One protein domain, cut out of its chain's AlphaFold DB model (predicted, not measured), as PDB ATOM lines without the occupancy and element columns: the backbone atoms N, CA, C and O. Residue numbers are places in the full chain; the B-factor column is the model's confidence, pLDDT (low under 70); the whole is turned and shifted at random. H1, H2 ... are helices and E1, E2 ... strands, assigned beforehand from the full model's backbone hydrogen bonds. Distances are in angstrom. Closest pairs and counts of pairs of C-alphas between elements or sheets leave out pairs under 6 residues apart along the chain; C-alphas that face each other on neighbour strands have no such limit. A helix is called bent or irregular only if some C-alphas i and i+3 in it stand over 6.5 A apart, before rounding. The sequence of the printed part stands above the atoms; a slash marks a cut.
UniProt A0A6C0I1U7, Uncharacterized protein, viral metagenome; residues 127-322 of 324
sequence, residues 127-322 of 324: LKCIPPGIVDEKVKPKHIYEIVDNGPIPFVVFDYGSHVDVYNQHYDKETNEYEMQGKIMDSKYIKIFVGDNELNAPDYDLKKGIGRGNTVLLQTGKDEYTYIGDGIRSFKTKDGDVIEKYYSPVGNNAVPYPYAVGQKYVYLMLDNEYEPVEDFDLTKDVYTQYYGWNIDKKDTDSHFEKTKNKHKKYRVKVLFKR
ATOM      1  N   LEU A 127     -11.566   7.029  -7.832       80.75
ATOM      2  CA  LEU A 127     -11.893   8.148  -6.936       80.75
ATOM      3  C   LEU A 127     -11.848   9.515  -7.633       80.75
ATOM      4  O   LEU A 127     -12.625  10.394  -7.279       80.75
ATOM      5  N   LYS A 128     -10.991   9.698  -8.648       81.62
ATOM      6  CA  LYS A 128     -10.929  10.948  -9.431       81.62
ATOM      7  C   LYS A 128     -12.190  11.200 -10.263       81.62
ATOM      8  O   LYS A 128     -12.414  12.329 -10.686       81.62
ATOM      9  N   CYS A 129     -12.981  10.158 -10.508       80.88
ATOM     10  CA  CYS A 129     -14.212  10.226 -11.285       80.88
ATOM     11  C   CYS A 129     -15.452  10.512 -10.443       80.88
ATOM     12  O   CYS A 129     -16.522  10.769 -10.994       80.88
ATOM     13  N   ILE A 130     -15.329  10.463  -9.120       81.75
ATOM     14  CA  ILE A 130     -16.453  10.682  -8.225       81.75
ATOM     15  C   ILE A 130     -16.613  12.191  -8.011       81.75
ATOM     16  O   ILE A 130     -15.628  12.862  -7.695       81.75
ATOM     17  N   PRO A 131     -17.831  12.745  -8.151       80.44
ATOM     18  CA  PRO A 131     -18.075  14.142  -7.833       80.44
ATOM     19  C   PRO A 131     -17.610  14.481  -6.404       80.44
ATOM     20  O   PRO A 131     -17.894  13.711  -5.475       80.44
ATOM     21  N   PRO A 132     -16.937  15.629  -6.197       82.88
ATOM     22  CA  PRO A 132     -16.516  16.056  -4.868       82.88
ATOM     23  C   PRO A 132     -17.684  16.045  -3.873       82.88
ATOM     24  O   PRO A 132     -18.782  16.514  -4.181       82.88
ATOM     25  N   GLY A 133     -17.447  15.512  -2.673       82.94
ATOM     26  CA  GLY A 133     -18.431  15.460  -1.586       82.94
ATOM     27  C   GLY A 133     -19.317  14.207  -1.529       82.94
ATOM     28  O   GLY A 133     -20.081  14.072  -0.576       82.94
ATOM     29  N   ILE A 134     -19.218  13.279  -2.490       82.62
ATOM     30  CA  ILE A 134     -19.898  11.969  -2.402       82.62
ATOM     31  C   ILE A 134     -19.120  10.991  -1.507       82.62
ATOM     32  O   ILE A 134     -19.715  10.227  -0.743       82.62
ATOM     33  N   VAL A 135     -17.790  11.030  -1.585       83.94
ATOM     34  CA  VAL A 135     -16.870  10.206  -0.790       83.94
ATOM     35  C   VAL A 135     -15.961  11.128   0.016       83.94
ATOM     36  O   VAL A 135     -15.567  12.189  -0.468       83.94
ATOM     37  N   ASP A 136     -15.630  10.730   1.244       82.25
ATOM     38  CA  ASP A 136     -14.623  11.430   2.042       82.25
ATOM     39  C   ASP A 136     -13.230  11.202   1.437       82.25
ATOM     40  O   ASP A 136     -12.660  10.115   1.527       82.25
ATOM     41  N   GLU A 137     -12.668  12.239   0.817       81.50
ATOM     42  CA  GLU A 137     -11.355  12.194   0.160       81.50
ATOM     43  C   GLU A 137     -10.200  11.879   1.126       81.50
ATOM     44  O   GLU A 137      -9.118  11.474   0.687       81.50
ATOM     45  N   LYS A 138     -10.407  12.038   2.441       87.19
ATOM     46  CA  LYS A 138      -9.372  11.794   3.454       87.19
ATOM     47  C   LYS A 138      -9.106  10.311   3.678       87.19
ATOM     48  O   LYS A 138      -8.001   9.957   4.090       87.19
ATOM     49  N   VAL A 139     -10.088   9.448   3.415       90.25
ATOM     50  CA  VAL A 139      -9.983   8.009   3.663       90.25
ATOM     51  C   VAL A 139     -10.208   7.263   2.357       90.25
ATOM     52  O   VAL A 139     -11.308   7.229   1.813       90.25
ATOM     53  N   LYS A 140      -9.148   6.636   1.843       91.50
ATOM     54  CA  LYS A 140      -9.231   5.843   0.613       91.50
ATOM     55  C   LYS A 140      -9.698   4.422   0.939       91.50
ATOM     56  O   LYS A 140      -9.124   3.811   1.844       91.50
ATOM     57  N   PRO A 141     -10.689   3.872   0.215       94.00
ATOM     58  CA  PRO A 141     -11.045   2.470   0.357       94.00
ATOM     59  C   PRO A 141      -9.866   1.587  -0.066       94.00
ATOM     60  O   PRO A 141      -9.087   1.933  -0.955       94.00
ATOM     61  N   LYS A 142      -9.744   0.429   0.575       93.88
ATOM     62  CA  LYS A 142      -8.771  -0.603   0.213       93.88
ATOM     63  C   LYS A 142      -9.184  -1.303  -1.081       93.88
ATOM     64  O   LYS A 142      -8.340  -1.570  -1.933       93.88
ATOM     65  N   HIS A 143     -10.481  -1.569  -1.224       94.00
ATOM     66  CA  HIS A 143     -11.068  -2.205  -2.397       94.00
ATOM     67  C   HIS A 143     -12.372  -1.513  -2.800       94.00
ATOM     68  O   HIS A 143     -13.081  -0.955  -1.962       94.00
ATOM     69  N   ILE A 144     -12.680  -1.564  -4.094       93.75
ATOM     70  CA  ILE A 144     -13.945  -1.102  -4.663       93.75
ATOM     71  C   ILE A 144     -14.529  -2.268  -5.456       93.75
ATOM     72  O   ILE A 144     -13.836  -2.841  -6.297       93.75
ATOM     73  N   TYR A 145     -15.784  -2.615  -5.174       94.25
ATOM     74  CA  TYR A 145     -16.495  -3.699  -5.846       94.25
ATOM     75  C   TYR A 145     -17.714  -3.152  -6.587       94.25
ATOM     76  O   TYR A 145     -18.579  -2.510  -5.985       94.25
ATOM     77  N   GLU A 146     -17.783  -3.419  -7.888       93.06
ATOM     78  CA  GLU A 146     -18.950  -3.137  -8.720       93.06
ATOM     79  C   GLU A 146     -19.916  -4.321  -8.650       93.06
ATOM     80  O   GLU A 146     -19.637  -5.408  -9.155       93.06
ATOM     81  N   ILE A 147     -21.060  -4.110  -7.999       95.44
ATOM     82  CA  ILE A 147     -22.059  -5.159  -7.806       95.44
ATOM     83  C   ILE A 147     -22.863  -5.296  -9.083       95.44
ATOM     84  O   ILE A 147     -23.413  -4.305  -9.550       95.44
ATOM     85  N   VAL A 148     -22.964  -6.508  -9.619       93.25
ATOM     86  CA  VAL A 148     -23.624  -6.800 -10.893       93.25
ATOM     87  C   VAL A 148     -24.944  -7.518 -10.659       93.25
ATOM     88  O   VAL A 148     -25.069  -8.333  -9.753       93.25
ATOM     89  N   ASP A 149     -25.941  -7.215 -11.485       92.50
ATOM     90  CA  ASP A 149     -27.234  -7.896 -11.484       92.50
ATOM     91  C   ASP A 149     -27.863  -7.836 -12.880       92.50
ATOM     92  O   ASP A 149     -28.478  -6.824 -13.244       92.50
ATOM     93  N   ASN A 150     -27.702  -8.935 -13.630       91.75
ATOM     94  CA  ASN A 150     -28.274  -9.181 -14.960       91.75
ATOM     95  C   ASN A 150     -27.869  -8.135 -16.012       91.75
ATOM     96  O   ASN A 150     -28.700  -7.609 -16.759       91.75
ATOM     97  N   GLY A 151     -26.584  -7.774 -16.012       86.75
ATOM     98  CA  GLY A 151     -25.997  -6.763 -16.893       86.75
ATOM     99  C   GLY A 151     -25.765  -5.412 -16.212       86.75
ATOM    100  O   GLY A 151     -24.664  -4.874 -16.336       86.75
ATOM    101  N   PRO A 152     -26.752  -4.838 -15.501       90.44
ATOM    102  CA  PRO A 152     -26.533  -3.623 -14.743       90.44
ATOM    103  C   PRO A 152     -25.588  -3.734 -13.553       90.44
ATOM    104  O   PRO A 152     -25.415  -4.808 -12.985       90.44
ATOM    105  N   ILE A 153     -25.066  -2.577 -13.141       92.19
ATOM    106  CA  ILE A 153     -24.252  -2.418 -11.933       92.19
ATOM    107  C   ILE A 153     -25.038  -1.583 -10.910       92.19
ATOM    108  O   ILE A 153     -24.865  -0.367 -10.880       92.19
ATOM    109  N   PRO A 154     -25.986  -2.153 -10.140       93.81
ATOM    110  CA  PRO A 154     -26.851  -1.367  -9.254       93.81
ATOM    111  C   PRO A 154     -26.130  -0.702  -8.077       93.81
ATOM    112  O   PRO A 154     -26.616   0.314  -7.579       93.81
ATOM    113  N   PHE A 155     -25.005  -1.255  -7.613       95.38
ATOM    114  CA  PHE A 155     -24.321  -0.768  -6.415       95.38
ATOM    115  C   PHE A 155     -22.804  -0.701  -6.605       95.38
ATOM    116  O   PHE A 155     -22.236  -1.449  -7.402       95.38
ATOM    117  N   VAL A 156     -22.150   0.165  -5.829       94.88
ATOM    118  CA  VAL A 156     -20.701   0.097  -5.583       94.88
ATOM    119  C   VAL A 156     -20.459  -0.063  -4.096       94.88
ATOM    120  O   VAL A 156     -21.051   0.660  -3.291       94.88
ATOM    121  N   VAL A 157     -19.577  -0.990  -3.737       96.38
ATOM    122  CA  VAL A 157     -19.149  -1.222  -2.357       96.38
ATOM    123  C   VAL A 157     -17.724  -0.723  -2.184       96.38
ATOM    124  O   VAL A 157     -16.818  -1.149  -2.897       96.38
ATOM    125  N   PHE A 158     -17.539   0.173  -1.223       96.06
ATOM    126  CA  PHE A 158     -16.252   0.718  -0.817       96.06
ATOM    127  C   PHE A 158     -15.843  -0.009   0.450       96.06
ATOM    128  O   PHE A 158     -16.493   0.143   1.480       96.06
ATOM    129  N   ASP A 159     -14.793  -0.818   0.374       96.81
ATOM    130  CA  ASP A 159     -14.293  -1.593   1.503       96.81
ATOM    131  C   ASP A 159     -13.057  -0.929   2.106       96.81
ATOM    132  O   ASP A 159     -12.009  -0.824   1.466       96.81
ATOM    133  N   TYR A 160     -13.183  -0.503   3.360       96.31
ATOM    134  CA  TYR A 160     -12.133   0.161   4.131       96.31
ATOM    135  C   TYR A 160     -11.386  -0.798   5.074       96.31
ATOM    136  O   TYR A 160     -10.569  -0.361   5.883       96.31
ATOM    137  N   GLY A 161     -11.669  -2.104   5.017       96.31
ATOM    138  CA  GLY A 161     -11.049  -3.144   5.847       96.31
ATOM    139  C   GLY A 161     -11.695  -3.353   7.223       96.31
ATOM    140  O   GLY A 161     -11.584  -4.435   7.784       96.31
ATOM    141  N   SER A 162     -12.374  -2.340   7.771       95.62
ATOM    142  CA  SER A 162     -13.114  -2.420   9.050       95.62
ATOM    143  C   SER A 162     -14.621  -2.199   8.903       95.62
ATOM    144  O   SER A 162     -15.411  -2.524   9.791       95.62
ATOM    145  N   HIS A 163     -15.019  -1.599   7.788       97.94
ATOM    146  CA  HIS A 163     -16.392  -1.296   7.434       97.94
ATOM    147  C   HIS A 163     -16.494  -1.145   5.920       97.94
ATOM    148  O   HIS A 163     -15.479  -1.013   5.225       97.94
ATOM    149  N   VAL A 164     -17.728  -1.146   5.430       98.31
ATOM    150  CA  VAL A 164     -18.047  -0.790   4.056       98.31
ATOM    151  C   VAL A 164     -19.006   0.387   3.999       98.31
ATOM    152  O   VAL A 164     -19.886   0.516   4.853       98.31
ATOM    153  N   ASP A 165     -18.878   1.173   2.937       97.62
ATOM    154  CA  ASP A 165     -19.922   2.073   2.461       97.62
ATOM    155  C   ASP A 165     -20.497   1.519   1.153       97.62
ATOM    156  O   ASP A 165     -19.763   1.035   0.289       97.62
ATOM    157  N   VAL A 166     -21.818   1.578   0.994       97.25
ATOM    158  CA  VAL A 166     -22.506   1.137  -0.223       97.25
ATOM    159  C   VAL A 166     -23.247   2.299  -0.845       97.25
ATOM    160  O   VAL A 166     -24.073   2.960  -0.206       97.25
ATOM    161  N   TYR A 167     -22.969   2.510  -2.121       95.25
ATOM    162  CA  TYR A 167     -23.537   3.567  -2.933       95.25
ATOM    163  C   TYR A 167     -24.480   2.966  -3.962       95.25
ATOM    164  O   TYR A 167     -24.197   1.925  -4.557       95.25
ATOM    165  N   ASN A 168     -25.611   3.630  -4.175       93.88
ATOM    166  CA  ASN A 168     -26.497   3.289  -5.279       93.88
ATOM    167  C   ASN A 168     -25.904   3.811  -6.593       93.88
ATOM    168  O   ASN A 168     -25.303   4.881  -6.607       93.88
ATOM    169  N   GLN A 169     -26.118   3.103  -7.696       90.62
ATOM    170  CA  GLN A 169     -25.760   3.575  -9.030       90.62
ATOM    171  C   GLN A 169     -26.995   3.699  -9.916       90.62
ATOM    172  O   GLN A 169     -27.940   2.910  -9.835       90.62
ATOM    173  N   HIS A 170     -26.979   4.701 -10.787       89.31
ATOM    174  CA  HIS A 170     -27.987   4.893 -11.816       89.31
ATOM    175  C   HIS A 170     -27.338   4.814 -13.190       89.31
ATOM    176  O   HIS A 170     -26.328   5.461 -13.428       89.31
ATOM    177  N   TYR A 171     -27.925   4.034 -14.092       88.56
ATOM    178  CA  TYR A 171     -27.495   4.028 -15.481       88.56
ATOM    179  C   TYR A 171     -28.214   5.128 -16.254       88.56
ATOM    180  O   TYR A 171     -29.434   5.048 -16.443       88.56
ATOM    181  N   ASP A 172     -27.460   6.114 -16.728       85.94
ATOM    182  CA  ASP A 172     -27.961   7.132 -17.635       85.94
ATOM    183  C   ASP A 172     -27.846   6.631 -19.083       85.94
ATOM    184  O   ASP A 172     -26.772   6.335 -19.606       85.94
ATOM    185  N   LYS A 173     -29.000   6.516 -19.743       87.56
ATOM    186  CA  LYS A 173     -29.099   6.043 -21.128       87.56
ATOM    187  C   LYS A 173     -28.640   7.082 -22.147       87.56
ATOM    188  O   LYS A 173     -28.284   6.689 -23.253       87.56
ATOM    189  N   GLU A 174     -28.717   8.371 -21.819       87.88
ATOM    190  CA  GLU A 174     -28.349   9.458 -22.730       87.88
ATOM    191  C   GLU A 174     -26.828   9.566 -22.847       87.88
ATOM    192  O   GLU A 174     -26.297   9.721 -23.946       87.88
ATOM    193  N   THR A 175     -26.131   9.429 -21.720       86.50
ATOM    194  CA  THR A 175     -24.663   9.434 -21.654       86.50
ATOM    195  C   THR A 175     -24.058   8.042 -21.820       86.50
ATOM    196  O   THR A 175     -22.895   7.936 -22.201       86.50
ATOM    197  N   ASN A 176     -24.852   6.981 -21.615       82.88
ATOM    198  CA  ASN A 176     -24.402   5.587 -21.608       82.88
ATOM    199  C   ASN A 176     -23.341   5.347 -20.510       82.88
ATOM    200  O   ASN A 176     -22.392   4.577 -20.677       82.88
ATOM    201  N   GLU A 177     -23.527   6.015 -19.369       83.94
ATOM    202  CA  GLU A 177     -22.636   5.997 -18.209       83.94
ATOM    203  C   GLU A 177     -23.391   5.603 -16.932       83.94
ATOM    204  O   GLU A 177     -24.617   5.696 -16.841       83.94
ATOM    205  N   TYR A 178     -22.643   5.109 -15.945       85.19
ATOM    206  CA  TYR A 178     -23.167   4.896 -14.601       85.19
ATOM    207  C   TYR A 178     -22.818   6.090 -13.724       85.19
ATOM    208  O   TYR A 178     -21.662   6.490 -13.625       85.19
ATOM    209  N   GLU A 179     -23.828   6.623 -13.055       87.56
ATOM    210  CA  GLU A 179     -23.698   7.714 -12.107       87.56
ATOM    211  C   GLU A 179     -23.882   7.192 -10.688       87.56
ATOM    212  O   GLU A 179     -24.959   6.706 -10.310       87.56
ATOM    213  N   MET A 180     -22.838   7.346  -9.876       88.88
ATOM    214  CA  MET A 180     -22.922   7.091  -8.448       88.88
ATOM    215  C   MET A 180     -23.862   8.104  -7.791       88.88
ATOM    216  O   MET A 180     -23.715   9.315  -7.930       88.88
ATOM    217  N   GLN A 181     -24.838   7.580  -7.066       88.69
ATOM    218  CA  GLN A 181     -25.806   8.345  -6.296       88.69
ATOM    219  C   GLN A 181     -25.354   8.422  -4.828       88.69
ATOM    220  O   GLN A 181     -24.226   8.083  -4.475       88.69
ATOM    221  N   GLY A 182     -26.244   8.871  -3.942       88.00
ATOM    222  CA  GLY A 182     -25.949   8.947  -2.512       88.00
ATOM    223  C   GLY A 182     -25.611   7.593  -1.876       88.00
ATOM    224  O   GLY A 182     -26.045   6.530  -2.337       88.00
ATOM    225  N   LYS A 183     -24.873   7.658  -0.763       95.19
ATOM    226  CA  LYS A 183     -24.644   6.518   0.124       95.19
ATOM    227  C   LYS A 183     -25.979   5.991   0.656       95.19
ATOM    228  O   LYS A 183     -26.793   6.760   1.164       95.19
ATOM    229  N   ILE A 184     -26.194   4.682   0.542       96.69
ATOM    230  CA  ILE A 184     -27.428   4.002   0.969       96.69
ATOM    231  C   ILE A 184     -27.226   3.069   2.161       96.69
ATOM    232  O   ILE A 184     -28.206   2.707   2.812       96.69
ATOM    233  N   MET A 185     -25.986   2.680   2.455       97.44
ATOM    234  CA  MET A 185     -25.645   1.883   3.629       97.44
ATOM    235  C   MET A 185     -24.216   2.190   4.074       97.44
ATOM    236  O   MET A 185     -23.333   2.335   3.235       97.44
ATOM    237  N   ASP A 186     -24.003   2.231   5.383       97.50
ATOM    238  CA  ASP A 186     -22.707   2.034   6.026       97.50
ATOM    239  C   ASP A 186     -22.819   0.813   6.948       97.50
ATOM    240  O   ASP A 186     -23.877   0.563   7.539       97.50
ATOM    241  N   SER A 187     -21.779  -0.018   7.018       97.81
ATOM    242  CA  SER A 187     -21.818  -1.201   7.878       97.81
ATOM    243  C   SER A 187     -20.432  -1.668   8.292       97.81
ATOM    244  O   SER A 187     -19.556  -1.881   7.455       97.81
ATOM    245  N   LYS A 188     -20.246  -1.888   9.596       98.31
ATOM    246  CA  LYS A 188     -19.103  -2.645  10.115       98.31
ATOM    247  C   LYS A 188     -19.302  -4.131   9.837       98.31
ATOM    248  O   LYS A 188     -20.427  -4.625   9.866       98.31
ATOM    249  N   TYR A 189     -18.204  -4.848   9.642       98.38
ATOM    250  CA  TYR A 189     -18.238  -6.293   9.452       98.38
ATOM    251  C   TYR A 189     -17.137  -6.983  10.260       98.38
ATOM    252  O   TYR A 189     -16.095  -6.403  10.550       98.38
ATOM    253  N   ILE A 190     -17.389  -8.242  10.615       98.31
ATOM    254  CA  ILE A 190     -16.409  -9.166  11.197       98.31
ATOM    255  C   ILE A 190     -15.591  -9.802  10.072       98.31
ATOM    256  O   ILE A 190     -14.368  -9.865  10.135       98.31
ATOM    257  N   LYS A 191     -16.282 -10.254   9.018       98.44
ATOM    258  CA  LYS A 191     -15.686 -10.878   7.836       98.44
ATOM    259  C   LYS A 191     -16.410 -10.415   6.576       98.44
ATOM    260  O   LYS A 191     -17.634 -10.293   6.574       98.44
ATOM    261  N   ILE A 192     -15.650 -10.180   5.512       98.44
ATOM    262  CA  ILE A 192     -16.166  -9.898   4.173       98.44
ATOM    263  C   ILE A 192     -15.904 -11.100   3.268       98.44
ATOM    264  O   ILE A 192     -14.803 -11.652   3.237       98.44
ATOM    265  N   PHE A 193     -16.930 -11.500   2.533       98.44
ATOM    266  CA  PHE A 193     -16.869 -12.518   1.503       98.44
ATOM    267  C   PHE A 193     -17.125 -11.852   0.154       98.44
ATOM    268  O   PHE A 193     -18.163 -11.224  -0.061       98.44
ATOM    269  N   VAL A 194     -16.157 -11.979  -0.747       97.94
ATOM    270  CA  VAL A 194     -16.180 -11.350  -2.070       97.94
ATOM    271  C   VAL A 194     -16.545 -12.421  -3.090       97.94
ATOM    272  O   VAL A 194     -15.830 -13.415  -3.203       97.94
ATOM    273  N   GLY A 195     -17.665 -12.245  -3.788       96.69
ATOM    274  CA  GLY A 195     -18.178 -13.221  -4.749       96.69
ATOM    275  C   GLY A 195     -17.276 -13.373  -5.973       96.69
ATOM    276  O   GLY A 195     -16.758 -12.385  -6.482       96.69
ATOM    277  N   ASP A 196     -17.070 -14.606  -6.431       95.12
ATOM    278  CA  ASP A 196     -16.258 -14.946  -7.608       95.12
ATOM    279  C   ASP A 196     -16.620 -16.367  -8.100       95.12
ATOM    280  O   ASP A 196     -17.292 -17.127  -7.391       95.12
ATOM    281  N   ASN A 197     -16.150 -16.761  -9.287       92.44
ATOM    282  CA  ASN A 197     -16.207 -18.137  -9.794       92.44
ATOM    283  C   ASN A 197     -15.007 -18.953  -9.270       92.44
ATOM    284  O   ASN A 197     -14.164 -19.412 -10.038       92.44
ATOM    285  N   GLU A 198     -14.878 -19.102  -7.948       91.19
ATOM    286  CA  GLU A 198     -13.706 -19.745  -7.319       91.19
ATOM    287  C   GLU A 198     -13.500 -21.212  -7.738       91.19
ATOM    288  O   GLU A 198     -12.354 -21.674  -7.749       91.19
ATOM    289  N   LEU A 199     -14.582 -21.917  -8.107       90.62
ATOM    290  CA  LEU A 199     -14.551 -23.287  -8.643       90.62
ATOM    291  C   LEU A 199     -14.098 -23.351 -10.106       90.62
ATOM    292  O   LEU A 199     -13.787 -24.431 -10.599       90.62
ATOM    293  N   ASN A 200     -14.052 -22.208 -10.799       89.19
ATOM    294  CA  ASN A 200     -13.762 -22.122 -12.226       89.19
ATOM    295  C   ASN A 200     -14.657 -23.065 -13.056       89.19
ATOM    296  O   ASN A 200     -14.184 -23.728 -13.980       89.19
ATOM    297  N   ALA A 201     -15.942 -23.143 -12.696       88.38
ATOM    298  CA  ALA A 201     -16.896 -24.008 -13.376       88.38
ATOM    299  C   ALA A 201     -17.064 -23.544 -14.840       88.38
ATOM    300  O   ALA A 201     -17.230 -22.341 -15.074       88.38
ATOM    301  N   PRO A 202     -16.987 -24.467 -15.820       86.25
ATOM    302  CA  PRO A 202     -16.917 -24.130 -17.244       86.25
ATOM    303  C   PRO A 202     -18.237 -23.612 -17.823       86.25
ATOM    304  O   PRO A 202     -18.221 -22.977 -18.872       86.25
ATOM    305  N   ASP A 203     -19.357 -23.845 -17.134       85.19
ATOM    306  CA  ASP A 203     -20.706 -23.457 -17.576       85.19
ATOM    307  C   ASP A 203     -20.977 -21.947 -17.449       85.19
ATOM    308  O   ASP A 203     -22.044 -21.457 -17.823       85.19
ATOM    309  N   TYR A 204     -20.015 -21.196 -16.908       87.44
ATOM    310  CA  TYR A 204     -20.135 -19.775 -16.623       87.44
ATOM    311  C   TYR A 204     -19.270 -18.924 -17.554       87.44
ATOM    312  O   TYR A 204     -18.121 -19.254 -17.851       87.44
ATOM    313  N   ASP A 205     -19.809 -17.770 -17.957       85.50
ATOM    314  CA  ASP A 205     -19.170 -16.845 -18.902       85.50
ATOM    315  C   ASP A 205     -17.849 -16.287 -18.362       85.50
ATOM    316  O   ASP A 205     -16.902 -16.027 -19.113       85.50
ATOM    317  N   LEU A 206     -17.782 -16.071 -17.044       85.69
ATOM    318  CA  LEU A 206     -16.613 -15.500 -16.393       85.69
ATOM    319  C   LEU A 206     -15.785 -16.573 -15.700       85.69
ATOM    320  O   LEU A 206     -16.231 -17.233 -14.758       85.69
ATOM    321  N   LYS A 207     -14.524 -16.663 -16.122       89.00
ATOM    322  CA  LYS A 207     -13.504 -17.447 -15.426       89.00
ATOM    323  C   LYS A 207     -13.241 -16.878 -14.034       89.00
ATOM    324  O   LYS A 207     -13.478 -15.694 -13.773       89.00
ATOM    325  N   LYS A 208     -12.671 -17.722 -13.177       91.50
ATOM    326  CA  LYS A 208     -12.176 -17.339 -11.852       91.50
ATOM    327  C   LYS A 208     -11.358 -16.045 -11.891       91.50
ATOM    328  O   LYS A 208     -10.489 -15.883 -12.749       91.50
ATOM    329  N   GLY A 209     -11.620 -15.143 -10.951       88.50
ATOM    330  CA  GLY A 209     -10.893 -13.888 -10.783       88.50
ATOM    331  C   GLY A 209     -11.325 -12.786 -11.743       88.50
ATOM    332  O   GLY A 209     -11.081 -11.621 -11.443       88.50
ATOM    333  N   ILE A 210     -11.984 -13.121 -12.862       87.81
ATOM    334  CA  ILE A 210     -12.525 -12.111 -13.769       87.81
ATOM    335  C   ILE A 210     -13.697 -11.435 -13.077       87.81
ATOM    336  O   ILE A 210     -13.607 -10.255 -12.838       87.81
ATOM    337  N   GLY A 211     -14.749 -12.156 -12.685       87.12
ATOM    338  CA  GLY A 211     -15.964 -11.575 -12.090       87.12
ATOM    339  C   GLY A 211     -15.884 -11.212 -10.603       87.12
ATOM    340  O   GLY A 211     -16.926 -11.127  -9.951       87.12
ATOM    341  N   ARG A 212     -14.681 -11.070 -10.038       93.44
ATOM    342  CA  ARG A 212     -14.500 -10.948  -8.588       93.44
ATOM    343  C   ARG A 212     -15.136  -9.664  -8.046       93.44
ATOM    344  O   ARG A 212     -14.831  -8.568  -8.501       93.44
ATOM    345  N   GLY A 213     -15.968  -9.800  -7.017       94.50
ATOM    346  CA  GLY A 213     -16.690  -8.700  -6.380       94.50
ATOM    347  C   GLY A 213     -18.029  -8.362  -7.026       94.50
ATOM    348  O   GLY A 213     -18.635  -7.366  -6.651       94.50
ATOM    349  N   ASN A 214     -18.523  -9.198  -7.943       95.69
ATOM    350  CA  ASN A 214     -19.849  -9.036  -8.545       95.69
ATOM    351  C   ASN A 214     -21.004  -9.044  -7.528       95.69
ATOM    352  O   ASN A 214     -22.066  -8.497  -7.802       95.69
ATOM    353  N   THR A 215     -20.809  -9.665  -6.369       98.06
ATOM    354  CA  THR A 215     -21.678  -9.629  -5.198       98.06
ATOM    355  C   THR A 215     -20.807  -9.689  -3.948       98.06
ATOM    356  O   THR A 215     -19.661 -10.154  -3.982       98.06
ATOM    357  N   VAL A 216     -21.342  -9.219  -2.825       98.62
ATOM    358  CA  VAL A 216     -20.634  -9.200  -1.541       98.62
ATOM    359  C   VAL A 216     -21.547  -9.739  -0.449       98.62
ATOM    360  O   VAL A 216     -22.729  -9.399  -0.382       98.62
ATOM    361  N   LEU A 217     -20.983 -10.551   0.441       98.81
ATOM    362  CA  LEU A 217     -21.638 -11.007   1.659       98.81
ATOM    363  C   LEU A 217     -20.809 -10.565   2.869       98.81
ATOM    364  O   LEU A 217     -19.613 -10.827   2.958       98.81
ATOM    365  N   LEU A 218     -21.446  -9.881   3.813       98.75
ATOM    366  CA  LEU A 218     -20.823  -9.393   5.040       98.75
ATOM    367  C   LEU A 218     -21.298 -10.235   6.214       98.75
ATOM    368  O   LEU A 218     -22.500 -10.409   6.375       98.75
ATOM    369  N   GLN A 219     -20.388 -10.688   7.070       98.62
ATOM    370  CA  GLN A 219     -20.730 -11.182   8.400       98.62
ATOM    371  C   GLN A 219     -20.776  -9.992   9.359       98.62
ATOM    372  O   GLN A 219     -19.738  -9.433   9.710       98.62
ATOM    373  N   THR A 220     -21.974  -9.584   9.765       98.38
ATOM    374  CA  THR A 220     -22.204  -8.417  10.636       98.38
ATOM    375  C   THR A 220     -22.399  -8.800  12.104       98.38
ATOM    376  O   THR A 220     -22.341  -7.940  12.977       98.38
ATOM    377  N   GLY A 221     -22.596 -10.088  12.388       97.94
ATOM    378  CA  GLY A 221     -22.688 -10.658  13.731       97.94
ATOM    379  C   GLY A 221     -22.316 -12.141  13.728       97.94
ATOM    380  O   GLY A 221     -21.874 -12.669  12.710       97.94
ATOM    381  N   LYS A 222     -22.491 -12.832  14.861       96.94
ATOM    382  CA  LYS A 222     -22.127 -14.258  14.986       96.94
ATOM    383  C   LYS A 222     -22.843 -15.126  13.942       96.94
ATOM    384  O   LYS A 222     -22.186 -15.898  13.256       96.94
ATOM    385  N   ASP A 223     -24.155 -14.954  13.824       97.88
ATOM    386  CA  ASP A 223     -25.050 -15.660  12.901       97.88
ATOM    387  C   ASP A 223     -25.735 -14.704  11.910       97.88
ATOM    388  O   ASP A 223     -26.655 -15.100  11.203       97.88
ATOM    389  N   GLU A 224     -25.326 -13.434  11.877       98.56
ATOM    390  CA  GLU A 224     -25.971 -12.376  11.100       98.56
ATOM    391  C   GLU A 224     -25.126 -11.974   9.903       98.56
ATOM    392  O   GLU A 224     -23.945 -11.639  10.036       98.56
ATOM    393  N   TYR A 225     -25.775 -11.943   8.742       98.81
ATOM    394  CA  TYR A 225     -25.133 -11.631   7.480       98.81
ATOM    395  C   TYR A 225     -25.924 -10.595   6.688       98.81
ATOM    396  O   TYR A 225     -27.154 -10.554   6.749       98.81
ATOM    397  N   THR A 226     -25.215  -9.773   5.916       98.75
ATOM    398  CA  THR A 226     -25.786  -8.818   4.960       98.75
ATOM    399  C   THR A 226     -25.297  -9.149   3.559       98.75
ATOM    400  O   THR A 226     -24.105  -9.071   3.279       98.75
ATOM    401  N   TYR A 227     -26.223  -9.517   2.680       98.75
ATOM    402  CA  TYR A 227     -25.971  -9.779   1.267       98.75
ATOM    403  C   TYR A 227     -26.215  -8.514   0.436       98.75
ATOM    404  O   TYR A 227     -27.230  -7.830   0.621       98.75
ATOM    405  N   ILE A 228     -25.289  -8.231  -0.482       98.56
ATOM    406  CA  ILE A 228     -25.289  -7.107  -1.420       98.56
ATOM    407  C   ILE A 228     -25.155  -7.680  -2.843       98.56
ATOM    408  O   ILE A 228     -24.084  -8.146  -3.236       98.56
ATOM    409  N   GLY A 229     -26.246  -7.639  -3.610       97.38
ATOM    410  CA  GLY A 229     -26.331  -8.185  -4.971       97.38
ATOM    411  C   GLY A 229     -27.495  -7.590  -5.765       97.38
ATOM    412  O   GLY A 229     -27.504  -6.391  -6.027       97.38
ATOM    413  N   ASP A 230     -28.515  -8.393  -6.081       95.50
ATOM    414  CA  ASP A 230     -29.788  -7.949  -6.703       95.50
ATOM    415  C   ASP A 230     -30.629  -7.000  -5.808       95.50
ATOM    416  O   ASP A 230     -31.593  -6.347  -6.218       95.50
ATOM    417  N   GLY A 231     -30.225  -6.886  -4.549       96.94
ATOM    418  CA  GLY A 231     -30.682  -5.927  -3.559       96.94
ATOM    419  C   GLY A 231     -29.760  -5.976  -2.345       96.94
ATOM    420  O   GLY A 231     -28.738  -6.662  -2.356       96.94
ATOM    421  N   ILE A 232     -30.146  -5.281  -1.274       98.44
ATOM    422  CA  ILE A 232     -29.447  -5.362   0.011       98.44
ATOM    423  C   ILE A 232     -30.403  -5.943   1.040       98.44
ATOM    424  O   ILE A 232     -31.470  -5.376   1.312       98.44
ATOM    425  N   ARG A 233     -30.037  -7.083   1.618       98.38
ATOM    426  CA  ARG A 233     -30.839  -7.769   2.635       98.38
ATOM    427  C   ARG A 233     -29.951  -8.359   3.711       98.38
ATOM    428  O   ARG A 233     -28.861  -8.833   3.415       98.38
ATOM    429  N   SER A 234     -30.444  -8.360   4.942       98.56
ATOM    430  CA  SER A 234     -29.820  -9.093   6.036       98.56
ATOM    431  C   SER A 234     -30.610 -10.342   6.399       98.56
ATOM    432  O   SER A 234     -31.825 -10.411   6.188       98.56
ATOM    433  N   PHE A 235     -29.923 -11.342   6.933       98.69
ATOM    434  CA  PHE A 235     -30.522 -12.587   7.398       98.69
ATOM    435  C   PHE A 235     -29.719 -13.186   8.550       98.69
ATOM    436  O   PHE A 235     -28.577 -12.795   8.796       98.69
ATOM    437  N   LYS A 236     -30.349 -14.131   9.252       98.69
ATOM    438  CA  LYS A 236     -29.672 -15.015  10.198       98.69
ATOM    439  C   LYS A 236     -29.539 -16.405   9.601       98.69
ATOM    440  O   LYS A 236     -30.484 -16.872   8.959       98.69
ATOM    441  N   THR A 237     -28.400 -17.047   9.811       98.56
ATOM    442  CA  THR A 237     -28.194 -18.442   9.417       98.56
ATOM    443  C   THR A 237     -29.060 -19.382  10.253       98.56
ATOM    444  O   THR A 237     -29.465 -19.075  11.380       98.56
ATOM    445  N   LYS A 238     -29.398 -20.541   9.684       97.94
ATOM    446  CA  LYS A 238     -30.201 -21.548  10.377       97.94
ATOM    447  C   LYS A 238     -29.365 -22.162  11.499       97.94
ATOM    448  O   LYS A 238     -28.227 -22.551  11.281       97.94
ATOM    449  N   ASP A 239     -29.937 -22.243  12.700       97.06
ATOM    450  CA  ASP A 239     -29.309 -22.862  13.879       97.06
ATOM    451  C   ASP A 239     -27.909 -22.313  14.209       97.06
ATOM    452  O   ASP A 239     -27.054 -23.035  14.727       97.06
ATOM    453  N   GLY A 240     -27.670 -21.031  13.899       97.50
ATOM    454  CA  GLY A 240     -26.389 -20.365  14.131       97.50
ATOM    455  C   GLY A 240     -25.234 -20.923  13.297       97.50
ATOM    456  O   GLY A 240     -24.084 -20.813  13.720       97.50
ATOM    457  N   ASP A 241     -25.535 -21.552  12.159       98.50
ATOM    458  CA  ASP A 241     -24.545 -22.090  11.229       98.50
ATOM    459  C   ASP A 241     -23.569 -21.004  10.746       98.50
ATOM    460  O   ASP A 241     -23.932 -19.834  10.588       98.50
ATOM    461  N   VAL A 242     -22.314 -21.387  10.536       98.19
ATOM    462  CA  VAL A 242     -21.222 -20.454  10.245       98.19
ATOM    463  C   VAL A 242     -20.823 -20.598   8.788       98.19
ATOM    464  O   VAL A 242     -20.411 -21.669   8.362       98.19
ATOM    465  N   ILE A 243     -20.914 -19.504   8.033       98.69
ATOM    466  CA  ILE A 243     -20.503 -19.464   6.626       98.69
ATOM    467  C   ILE A 243     -18.974 -19.480   6.518       98.69
ATOM    468  O   ILE A 243     -18.285 -18.615   7.066       98.69
ATOM    469  N   GLU A 244     -18.441 -20.433   5.756       98.25
ATOM    470  CA  GLU A 244     -17.002 -20.617   5.555       98.25
ATOM    471  C   GLU A 244     -16.545 -20.131   4.183       98.25
ATOM    472  O   GLU A 244     -15.497 -19.481   4.076       98.25
ATOM    473  N   LYS A 245     -17.354 -20.398   3.151       98.44
ATOM    474  CA  LYS A 245     -17.064 -20.052   1.757       98.44
ATOM    475  C   LYS A 245     -18.241 -19.339   1.109       98.44
ATOM    476  O   LYS A 245     -19.391 -19.499   1.509       98.44
ATOM    477  N   TYR A 246     -17.933 -18.560   0.086       98.50
ATOM    478  CA  TYR A 246     -18.912 -17.814  -0.683       98.50
ATOM    479  C   TYR A 246     -18.499 -17.813  -2.143       98.50
ATOM    480  O   TYR A 246     -17.334 -17.576  -2.465       98.50
ATOM    481  N   TYR A 247     -19.467 -18.075  -3.003       98.25
ATOM    482  CA  TYR A 247     -19.291 -18.198  -4.434       98.25
ATOM    483  C   TYR A 247     -20.319 -17.311  -5.112       98.25
ATOM    484  O   TYR A 247     -21.409 -17.088  -4.590       98.25
ATOM    485  N   SER A 248     -19.954 -16.784  -6.268       97.50
ATOM    486  CA  SER A 248     -20.851 -16.009  -7.112       97.50
ATOM    487  C   SER A 248     -20.339 -16.104  -8.544       97.50
ATOM    488  O   SER A 248     -19.794 -15.133  -9.072       97.50
ATOM    489  N   PRO A 249     -20.411 -17.285  -9.177       96.12
ATOM    490  CA  PRO A 249     -20.127 -17.387 -10.597       96.12
ATOM    491  C   PRO A 249     -21.123 -16.545 -11.405       96.12
ATOM    492  O   PRO A 249     -22.236 -16.264 -10.959       96.12
ATOM    493  N   VAL A 250     -20.708 -16.106 -12.593       93.81
ATOM    494  CA  VAL A 250     -21.530 -15.262 -13.470       93.81
ATOM    495  C   VAL A 250     -21.843 -16.018 -14.739       93.81
ATOM    496  O   VAL A 250     -20.934 -16.352 -15.499       93.81
ATOM    497  N   GLY A 251     -23.126 -16.275 -14.962       90.56
ATOM    498  CA  GLY A 251     -23.601 -16.918 -16.177       90.56
ATOM    499  C   GLY A 251     -23.977 -15.920 -17.260       90.56
ATOM    500  O   GLY A 251     -23.697 -14.719 -17.168       90.56
ATOM    501  N   ASN A 252     -24.684 -16.456 -18.252       86.75
ATOM    502  CA  ASN A 252     -25.220 -15.714 -19.384       86.75
ATOM    503  C   ASN A 252     -25.874 -14.391 -18.964       86.75
ATOM    504  O   ASN A 252     -26.623 -14.327 -17.987       86.75
ATOM    505  N   ASN A 253     -25.634 -13.342 -19.756       84.94
ATOM    506  CA  ASN A 253     -26.141 -11.977 -19.541       84.94
ATOM    507  C   ASN A 253     -25.635 -11.301 -18.255       84.94
ATOM    508  O   ASN A 253     -26.281 -10.399 -17.725       84.94
ATOM    509  N   ALA A 254     -24.471 -11.720 -17.757       89.19
ATOM    510  CA  ALA A 254     -23.903 -11.231 -16.508       89.19
ATOM    511  C   ALA A 254     -24.859 -11.363 -15.311       89.19
ATOM    512  O   ALA A 254     -25.018 -10.433 -14.519       89.19
ATOM    513  N   VAL A 255     -25.519 -12.516 -15.198       93.12
ATOM    514  CA  VAL A 255     -26.331 -12.876 -14.032       93.12
ATOM    515  C   VAL A 255     -25.430 -13.586 -13.021       93.12
ATOM    516  O   VAL A 255     -24.903 -14.652 -13.347       93.12
ATOM    517  N   PRO A 256     -25.208 -13.028 -11.818       95.88
ATOM    518  CA  PRO A 256     -24.508 -13.751 -10.767       95.88
ATOM    519  C   PRO A 256     -25.397 -14.840 -10.158       95.88
ATOM    520  O   PRO A 256     -26.593 -14.628  -9.961       95.88
ATOM    521  N   TYR A 257     -24.783 -15.951  -9.759       97.31
ATOM    522  CA  TYR A 257     -25.418 -17.062  -9.043       97.31
ATOM    523  C   TYR A 257     -24.808 -17.225  -7.642       97.31
ATOM    524  O   TYR A 257     -24.047 -18.155  -7.391       97.31
ATOM    525  N   PRO A 258     -25.076 -16.288  -6.716       98.19
ATOM    526  CA  PRO A 258     -24.418 -16.250  -5.422       98.19
ATOM    527  C   PRO A 258     -24.964 -17.277  -4.434       98.19
ATOM    528  O   PRO A 258     -26.177 -17.362  -4.207       98.19
ATOM    529  N   TYR A 259     -24.058 -18.012  -3.799       98.69
ATOM    530  CA  TYR A 259     -24.366 -18.924  -2.705       98.69
ATOM    531  C   TYR A 259     -23.263 -18.922  -1.651       98.69
ATOM    532  O   TYR A 259     -22.086 -18.676  -1.928       98.69
ATOM    533  N   ALA A 260     -23.658 -19.204  -0.416       98.69
ATOM    534  CA  ALA A 260     -22.744 -19.373   0.700       98.69
ATOM    535  C   ALA A 260     -22.743 -20.826   1.165       98.69
ATOM    536  O   ALA A 260     -23.795 -21.450   1.242       98.69
ATOM    537  N   VAL A 261     -21.571 -21.338   1.518       98.69
ATOM    538  CA  VAL A 261     -21.409 -22.673   2.096       98.69
ATOM    539  C   VAL A 261     -21.042 -22.495   3.561       98.69
ATOM    540  O   VAL A 261     -19.978 -21.948   3.879       98.69
ATOM    541  N   GLY A 262     -21.960 -22.889   4.437       98.50
ATOM    542  CA  GLY A 262     -21.733 -23.016   5.867       98.50
ATOM    543  C   GLY A 262     -21.243 -24.400   6.261       98.50
ATOM    544  O   GLY A 262     -20.954 -25.240   5.413       98.50
ATOM    545  N   GLN A 263     -21.147 -24.627   7.567       98.25
ATOM    546  CA  GLN A 263     -20.727 -25.914   8.123       98.25
ATOM    547  C   GLN A 263     -21.816 -26.974   7.985       98.25
ATOM    548  O   GLN A 263     -21.509 -28.159   7.891       98.25
ATOM    549  N   LYS A 264     -23.083 -26.550   8.007       98.25
ATOM    550  CA  LYS A 264     -24.247 -27.442   7.960       98.25
ATOM    551  C   LYS A 264     -25.112 -27.224   6.733       98.25
ATOM    552  O   LYS A 264     -25.738 -28.170   6.268       98.25
ATOM    553  N   TYR A 265     -25.181 -25.993   6.232       98.50
ATOM    554  CA  TYR A 265     -26.104 -25.642   5.163       98.50
ATOM    555  C   TYR A 265     -25.426 -24.865   4.039       98.50
ATOM    556  O   TYR A 265     -24.494 -24.087   4.244       98.50
ATOM    557  N   VAL A 266     -25.965 -25.031   2.839       98.38
ATOM    558  CA  VAL A 266     -25.721 -24.159   1.694       98.38
ATOM    559  C   VAL A 266     -26.866 -23.156   1.605       98.38
ATOM    560  O   VAL A 266     -28.025 -23.543   1.698       98.38
ATOM    561  N   TYR A 267     -26.553 -21.872   1.431       98.56
ATOM    562  CA  TYR A 267     -27.519 -20.776   1.340       98.56
ATOM    563  C   TYR A 267     -27.550 -20.221  -0.082       98.56
ATOM    564  O   TYR A 267     -26.566 -19.644  -0.551       98.56
ATOM    565  N   LEU A 268     -28.693 -20.361  -0.740       98.06
ATOM    566  CA  LEU A 268     -28.973 -19.914  -2.098       98.06
ATOM    567  C   LEU A 268     -29.534 -18.494  -2.040       98.06
ATOM    568  O   LEU A 268     -30.689 -18.270  -1.662       98.06
ATOM    569  N   MET A 269     -28.700 -17.509  -2.375       98.19
ATOM    570  CA  MET A 269     -29.076 -16.108  -2.206       98.19
ATOM    571  C   MET A 269     -30.214 -15.702  -3.145       98.19
ATOM    572  O   MET A 269     -31.058 -14.920  -2.714       98.19
ATOM    573  N   LEU A 270     -30.283 -16.217  -4.379       96.25
ATOM    574  CA  LEU A 270     -31.327 -15.846  -5.348       96.25
ATOM    575  C   LEU A 270     -32.728 -16.241  -4.855       96.25
ATOM    576  O   LEU A 270     -33.668 -15.450  -4.934       96.25
ATOM    577  N   ASP A 271     -32.842 -17.428  -4.268       96.12
ATOM    578  CA  ASP A 271     -34.117 -18.007  -3.836       96.12
ATOM    579  C   ASP A 271     -34.462 -17.653  -2.374       96.12
ATOM    580  O   ASP A 271     -35.627 -17.680  -1.966       96.12
ATOM    581  N   ASN A 272     -33.466 -17.211  -1.595       97.06
ATOM    582  CA  ASN A 272     -33.513 -17.094  -0.132       97.06
ATOM    583  C   ASN A 272     -33.824 -18.437   0.542       97.06
ATOM    584  O   ASN A 272     -34.624 -18.523   1.484       97.06
ATOM    585  N   GLU A 273     -33.183 -19.479   0.030       96.88
ATOM    586  CA  GLU A 273     -33.363 -20.860   0.458       96.88
ATOM    587  C   GLU A 273     -32.068 -21.439   1.010       96.88
ATOM    588  O   GLU A 273     -30.977 -20.944   0.730       96.88
ATOM    589  N   TYR A 274     -32.190 -22.454   1.854       97.38
ATOM    590  CA  TYR A 274     -31.045 -23.183   2.366       97.38
ATOM    591  C   TYR A 274     -31.313 -24.681   2.345       97.38
ATOM    592  O   TYR A 274     -32.435 -25.119   2.582       97.38
ATOM    593  N   GLU A 275     -30.262 -25.456   2.119       96.00
ATOM    594  CA  GLU A 275     -30.325 -26.914   2.059       96.00
ATOM    595  C   GLU A 275     -29.136 -27.526   2.810       96.00
ATOM    596  O   GLU A 275     -28.110 -26.853   2.956       96.00
ATOM    597  N   PRO A 276     -29.255 -28.756   3.346       96.31
ATOM    598  CA  PRO A 276     -28.142 -29.434   4.005       96.31
ATOM    599  C   PRO A 276     -26.921 -29.516   3.092       96.31
ATOM    600  O   PRO A 276     -27.043 -29.775   1.897       96.31
ATOM    601  N   VAL A 277     -25.735 -29.295   3.649       97.00
ATOM    602  CA  VAL A 277     -24.495 -29.326   2.870       97.00
ATOM    603  C   VAL A 277     -24.219 -30.718   2.294       97.00
ATOM    604  O   VAL A 277     -23.691 -30.814   1.190       97.00
ATOM    605  N   GLU A 278     -24.640 -31.785   2.987       95.69
ATOM    606  CA  GLU A 278     -24.527 -33.164   2.500       95.69
ATOM    607  C   GLU A 278     -25.358 -33.472   1.243       95.69
ATOM    608  O   GLU A 278     -25.077 -34.462   0.568       95.69
ATOM    609  N   ASP A 279     -26.333 -32.625   0.891       92.75
ATOM    610  CA  ASP A 279     -27.128 -32.785  -0.332       92.75
ATOM    611  C   ASP A 279     -26.351 -32.319  -1.595       92.75
ATOM    612  O   ASP A 279     -26.857 -32.479  -2.708       92.75
ATOM    613  N   PHE A 280     -25.124 -31.782  -1.460       93.94
ATOM    614  CA  PHE A 280     -24.310 -31.268  -2.574       93.94
ATOM    615  C   PHE A 280     -22.897 -31.860  -2.647       93.94
ATOM    616  O   PHE A 280     -22.184 -31.992  -1.654       93.94
ATOM    617  N   ASP A 281     -22.423 -32.078  -3.875       94.62
ATOM    618  CA  ASP A 281     -21.003 -32.254  -4.178       94.62
ATOM    619  C   ASP A 281     -20.344 -30.872  -4.313       94.62
ATOM    620  O   ASP A 281     -20.451 -30.213  -5.349       94.62
ATOM    621  N   LEU A 282     -19.655 -30.420  -3.261       95.19
ATOM    622  CA  LEU A 282     -19.017 -29.096  -3.206       95.19
ATOM    623  C   LEU A 282     -17.790 -28.941  -4.124       95.19
ATOM    624  O   LEU A 282     -17.180 -27.869  -4.156       95.19
ATOM    625  N   THR A 283     -17.396 -29.990  -4.856       94.00
ATOM    626  CA  THR A 283     -16.413 -29.871  -5.946       94.00
ATOM    627  C   THR A 283     -17.042 -29.334  -7.232       94.00
ATOM    628  O   THR A 283     -16.331 -28.887  -8.134       94.00
ATOM    629  N   LYS A 284     -18.376 -29.338  -7.301       93.50
ATOM    630  CA  LYS A 284     -19.182 -28.819  -8.401       93.50
ATOM    631  C   LYS A 284     -19.948 -27.587  -7.954       93.50
ATOM    632  O   LYS A 284     -20.131 -27.327  -6.766       93.50
ATOM    633  N   ASP A 285     -20.426 -26.830  -8.932       94.56
ATOM    634  CA  ASP A 285     -21.249 -25.671  -8.641       94.56
ATOM    635  C   ASP A 285     -22.595 -26.068  -8.020       94.56
ATOM    636  O   ASP A 285     -23.253 -27.018  -8.458       94.56
ATOM    637  N   VAL A 286     -22.996 -25.334  -6.983       95.31
ATOM    638  CA  VAL A 286     -24.230 -25.597  -6.239       95.31
ATOM    639  C   VAL A 286     -25.466 -25.307  -7.084       95.31
ATOM    640  O   VAL A 286     -26.383 -26.121  -7.081       95.31
ATOM    641  N   TYR A 287     -25.522 -24.189  -7.816       94.94
ATOM    642  CA  TYR A 287     -26.729 -23.849  -8.577       94.94
ATOM    643  C   TYR A 287     -26.944 -24.782  -9.763       94.94
ATOM    644  O   TYR A 287     -28.084 -25.148 -10.043       94.94
ATOM    645  N   THR A 288     -25.865 -25.235 -10.405       92.44
ATOM    646  CA  THR A 288     -25.941 -26.271 -11.443       92.44
ATOM    647  C   THR A 288     -26.584 -27.557 -10.915       92.44
ATOM    648  O   THR A 288     -27.418 -28.150 -11.600       92.44
ATOM    649  N   GLN A 289     -26.226 -27.984  -9.697       92.31
ATOM    650  CA  GLN A 289     -26.835 -29.146  -9.040       92.31
ATOM    651  C   GLN A 289     -28.280 -28.859  -8.619       92.31
ATOM    652  O   GLN A 289     -29.172 -29.661  -8.878       92.31
ATOM    653  N   TYR A 290     -28.519 -27.695  -8.019       91.88
ATOM    654  CA  TYR A 290     -29.818 -27.287  -7.498       91.88
ATOM    655  C   TYR A 290     -30.886 -27.205  -8.598       91.88
ATOM    656  O   TYR A 290     -31.920 -27.867  -8.508       91.88
ATOM    657  N   TYR A 291     -30.609 -26.481  -9.686       89.88
ATOM    658  CA  TYR A 291     -31.518 -26.362 -10.832       89.88
ATOM    659  C   TYR A 291     -31.441 -27.539 -11.814       89.88
ATOM    660  O   TYR A 291     -32.197 -27.575 -12.784       89.88
ATOM    661  N   GLY A 292     -30.537 -28.493 -11.583       87.00
ATOM    662  CA  GLY A 292     -30.403 -29.694 -12.401       87.00
ATOM    663  C   GLY A 292     -29.926 -29.445 -13.835       87.00
ATOM    664  O   GLY A 292     -30.281 -30.202 -14.733       87.00
ATOM    665  N   TRP A 293     -29.127 -28.402 -14.079       83.25
ATOM    666  CA  TRP A 293     -28.701 -28.015 -15.435       83.25
ATOM    667  C   TRP A 293     -27.850 -29.068 -16.153       83.25
ATOM    668  O   TRP A 293     -27.884 -29.135 -17.378       83.25
ATOM    669  N   ASN A 294     -27.148 -29.917 -15.399       78.06
ATOM    670  CA  ASN A 294     -26.280 -30.970 -15.936       78.06
ATOM    671  C   ASN A 294     -26.782 -32.384 -15.597       78.06
ATOM    672  O   ASN A 294     -25.992 -33.328 -15.540       78.06
ATOM    673  N   ILE A 295     -28.081 -32.535 -15.328       81.12
ATOM    674  CA  ILE A 295     -28.700 -33.839 -15.073       81.12
ATOM    675  C   ILE A 295     -29.165 -34.426 -16.407       81.12
ATOM    676  O   ILE A 295     -29.721 -33.722 -17.249       81.12
ATOM    677  N   ASP A 296     -28.923 -35.723 -16.614       83.00
ATOM    678  CA  ASP A 296     -29.461 -36.436 -17.774       83.00
ATOM    679  C   ASP A 296     -30.992 -36.308 -17.771       83.00
ATOM    680  O   ASP A 296     -31.654 -36.379 -16.731       83.00
ATOM    681  N   LYS A 297     -31.586 -36.116 -18.950       80.62
ATOM    682  CA  LYS A 297     -33.025 -35.891 -19.098       80.62
ATOM    683  C   LYS A 297     -33.853 -36.998 -18.436       80.62
ATOM    684  O   LYS A 297     -34.920 -36.722 -17.899       80.62
ATOM    685  N   LYS A 298     -33.348 -38.236 -18.436       84.81
ATOM    686  CA  LYS A 298     -34.006 -39.391 -17.797       84.81
ATOM    687  C   LYS A 298     -34.060 -39.308 -16.264       84.81
ATOM    688  O   LYS A 298     -34.944 -39.900 -15.658       84.81
ATOM    689  N   ASP A 299     -33.146 -38.557 -15.654       84.44
ATOM    690  CA  ASP A 299     -33.011 -38.419 -14.199       84.44
ATOM    691  C   ASP A 299     -33.643 -37.113 -13.681       84.44
ATOM    692  O   ASP A 299     -33.750 -36.892 -12.473       84.44
ATOM    693  N   THR A 300     -34.105 -36.258 -14.598       82.00
ATOM    694  CA  THR A 300     -34.660 -34.931 -14.307       82.00
ATOM    695  C   THR A 300     -35.924 -35.014 -13.446       82.00
ATOM    696  O   THR A 300     -36.031 -34.298 -12.452       82.00
ATOM    697  N   ASP A 301     -36.847 -35.931 -13.753       80.62
ATOM    698  CA  ASP A 301     -38.092 -36.094 -12.985       80.62
ATOM    699  C   ASP A 301     -37.818 -36.559 -11.546       80.62
ATOM    700  O   ASP A 301     -38.415 -36.056 -10.595       80.62
ATOM    701  N   SER A 302     -36.853 -37.468 -11.366       81.81
ATOM    702  CA  SER A 302     -36.422 -37.943 -10.044       81.81
ATOM    703  C   SER A 302     -35.766 -36.827  -9.226       81.81
ATOM    704  O   SER A 302     -36.023 -36.697  -8.027       81.81
ATOM    705  N   HIS A 303     -34.950 -35.984  -9.868       82.31
ATOM    706  CA  HIS A 303     -34.346 -34.813  -9.228       82.31
ATOM    707  C   HIS A 303     -35.396 -33.798  -8.779       82.31
ATOM    708  O   HIS A 303     -35.374 -33.350  -7.629       82.31
ATOM    709  N   PHE A 304     -36.347 -33.466  -9.655       78.62
ATOM    710  CA  PHE A 304     -37.422 -32.540  -9.312       78.62
ATOM    711  C   PHE A 304     -38.313 -33.091  -8.204       78.62
ATOM    712  O   PHE A 304     -38.600 -32.366  -7.260       78.62
ATOM    713  N   GLU A 305     -38.696 -34.366  -8.231       79.69
ATOM    714  CA  GLU A 305     -39.507 -34.937  -7.148       79.69
ATOM    715  C   GLU A 305     -38.759 -34.964  -5.802       79.69
ATOM    716  O   GLU A 305     -39.364 -34.717  -4.756       79.69
ATOM    717  N   LYS A 306     -37.430 -35.149  -5.802       77.50
ATOM    718  CA  LYS A 306     -36.610 -35.037  -4.581       77.50
ATOM    719  C   LYS A 306     -36.522 -33.610  -4.033       77.50
ATOM    720  O   LYS A 306     -36.405 -33.448  -2.818       77.50
ATOM    721  N   THR A 307     -36.556 -32.591  -4.893       75.06
ATOM    722  CA  THR A 307     -36.345 -31.180  -4.513       75.06
ATOM    723  C   THR A 307     -37.647 -30.414  -4.260       75.06
ATOM    724  O   THR A 307     -37.701 -29.588  -3.352       75.06
ATOM    725  N   LYS A 308     -38.735 -30.763  -4.954       69.25
ATOM    726  CA  LYS A 308     -40.050 -30.087  -4.939       69.25
ATOM    727  C   LYS A 308     -40.669 -29.897  -3.553       69.25
ATOM    728  O   LYS A 308     -41.423 -28.949  -3.351       69.25
ATOM    729  N   ASN A 309     -40.331 -30.757  -2.590       67.00
ATOM    730  CA  ASN A 309     -40.830 -30.679  -1.212       67.00
ATOM    731  C   ASN A 309     -39.775 -30.229  -0.183       67.00
ATOM    732  O   ASN A 309     -40.080 -30.188   1.010       67.00
ATOM    733  N   LYS A 310     -38.546 -29.914  -0.609       73.25
ATOM    734  CA  LYS A 310     -37.431 -29.609   0.301       73.25
ATOM    735  C   LYS A 310     -37.163 -28.121   0.510       73.25
ATOM    736  O   LYS A 310     -36.573 -27.803   1.533       73.25
ATOM    737  N   HIS A 311     -37.694 -27.242  -0.344       81.25
ATOM    738  CA  HIS A 311     -37.448 -25.796  -0.312       81.25
ATOM    739  C   HIS A 311     -37.659 -25.164   1.074       81.25
ATOM    740  O   HIS A 311     -38.773 -24.791   1.469       81.25
ATOM    741  N   LYS A 312     -36.567 -25.000   1.825       92.88
ATOM    742  CA  LYS A 312     -36.572 -24.327   3.126       92.88
ATOM    743  C   LYS A 312     -36.132 -22.887   2.948       92.88
ATOM    744  O   LYS A 312     -34.980 -22.596   2.644       92.88
ATOM    745  N   LYS A 313     -37.043 -21.957   3.222       95.56
ATOM    746  CA  LYS A 313     -36.739 -20.522   3.189       95.56
ATOM    747  C   LYS A 313     -36.136 -20.054   4.501       95.56
ATOM    748  O   LYS A 313     -36.643 -20.385   5.576       95.56
ATOM    749  N   TYR A 314     -35.105 -19.221   4.420       96.31
ATOM    750  CA  TYR A 314     -34.631 -18.462   5.573       96.31
ATOM    751  C   TYR A 314     -35.249 -17.062   5.587       96.31
ATOM    752  O   TYR A 314     -35.633 -16.488   4.565       96.31
ATOM    753  N   ARG A 315     -35.400 -16.497   6.787       97.12
ATOM    754  CA  ARG A 315     -36.028 -15.186   6.951       97.12
ATOM    755  C   ARG A 315     -35.048 -14.084   6.564       97.12
ATOM    756  O   ARG A 315     -33.991 -13.949   7.175       97.12
ATOM    757  N   VAL A 316     -35.469 -13.235   5.633       98.06
ATOM    758  CA  VAL A 316     -34.700 -12.070   5.189       98.06
ATOM    759  C   VAL A 316     -35.356 -10.761   5.618       98.06
ATOM    760  O   VAL A 316     -36.580 -10.606   5.587       98.06
ATOM    761  N   LYS A 317     -34.532  -9.788   6.001       98.19
ATOM    762  CA  LYS A 317     -34.910  -8.390   6.198       98.19
ATOM    763  C   LYS A 317     -34.348  -7.583   5.036       98.19
ATOM    764  O   LYS A 317     -33.145  -7.365   4.939       98.19
ATOM    765  N   VAL A 318     -35.226  -7.113   4.159       97.75
ATOM    766  CA  VAL A 318     -34.831  -6.234   3.053       97.75
ATOM    767  C   VAL A 318     -34.428  -4.872   3.620       97.75
ATOM    768  O   VAL A 318     -35.237  -4.214   4.278       97.75
ATOM    769  N   LEU A 319     -33.186  -4.460   3.365       97.00
ATOM    770  CA  LEU A 319     -32.642  -3.155   3.751       97.00
ATOM    771  C   LEU A 319     -32.797  -2.157   2.602       97.00
ATOM    772  O   LEU A 319     -33.241  -1.030   2.807       97.00
ATOM    773  N   PHE A 320     -32.517  -2.607   1.379       96.38
ATOM    774  CA  PHE A 320     -32.692  -1.824   0.167       96.38
ATOM    775  C   PHE A 320     -33.218  -2.711  -0.960       96.38
ATOM    776  O   PHE A 320     -32.656  -3.765  -1.259       96.38
ATOM    777  N   LYS A 321     -34.308  -2.274  -1.596       91.75
ATOM    778  CA  LYS A 321     -34.863  -2.934  -2.777       91.75
ATOM    779  C   LYS A 321     -34.460  -2.150  -4.018       91.75
ATOM    780  O   LYS A 321     -34.692  -0.943  -4.071       91.75
ATOM    781  N   ARG A 322     -33.932  -2.845  -5.025       82.12
ATOM    782  CA  ARG A 322     -33.689  -2.262  -6.342       82.12
ATOM    783  C   ARG A 322     -35.015  -1.845  -6.985       82.12
ATOM    784  O   ARG A 322     -35.978  -2.614  -7.015       82.12
TER     785      ARG A 322
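What this domain is: This is residues 127 to 322 of the 324 residues of an uncharacterized protein of viral metagenome (UniProt A0A6C0I1U7). Three antiparallel sheets stand one after another as a stack along the longest axis: E5 E6 E7 E8 E13 in the middle, E1 E2 E3 E4 over one face and E9 E10 E11 E12 over the other, each with its strands in that order. H1 and H2 lie at the end beyond E9 to E12, H2 farther out, and residues 127 to 142, a stretch with no named element, lie at the other end, beyond E1 to E4. The printed part has 196 residues, with thirteen named strands and two named helices in the order E1 to E12, H1, H2, E13; the class is mostly strand, though under half of the residues, 90, are in named elements. The whole is compact, with a radius of gyration of the C-alphas of 17.6 A, and only just elongated, spanning 59 by 39 by 26 A.

How they stand to each other: The largest sheet is E5, residues 191 to 194, E6, 216 to 219, E7, 224 to 228, E8, 231 to 236, and E13, 316 to 321. E5, E6, E7 and E8 are a meander, each strand the antiparallel neighbour of the one before; N 193 and O 217 are 2.8 A apart, N 226 and O 218 2.8 A, and N 225 and O 235 2.9 A. E13 is an edge strand beside E8, with N 317 and O 234 at 2.8 A. A second meander is E1, residues 143 to 147, E2, 155 to 159, E3, 163 to 172, and E4, 177 to 188; its sheet is strongly twisted, E4 bends by 63 degrees at residue 182, and N 179 and O 170 of the hairpin E3 and E4 are 2.8 A apart. These two sheets are face to face, their facing parts 10.2 A centre to centre. The third meander is E9, residues 243 to 247, E10, 259 to 262, E11, 265 to 268, and E12, 273 to 276, with N 262 and O 265 at 2.8 A. Its sheet is face to face with the largest one, the parts that face each other 10.0 A centre to centre; the closest C-alphas of E5 and E9, those of Phe 193 and Tyr 246, are 6.1 A apart. H1, residues 286 to 290, only grazes this third sheet. H2, residues 297 to 307, is not on it, and is irregular: C-alphas 298 and 301 are 7.1 A apart. Every O i to N i+4 pair is within hydrogen-bond range in H1, 5 of 7 in H2.

Where its parts are: E1 begins at C-alpha 143, (-11.068, -2.205, -2.397), and E13 ends at C-alpha 321, (-34.863, -2.934, -2.777). E4 measures 29.8 A, E3 28.9 A, E8 16.5 A and H2 15.7 A.

The domain as a whole: The C-alphas farthest apart, of Lys 138 and Lys 298, are 60.6 A apart. The printed part has no cut. The links E5 to E6 and E9 to E10 are long. The mean pLDDT of the printed part is 92.2; residues 308 to 309 are under 70.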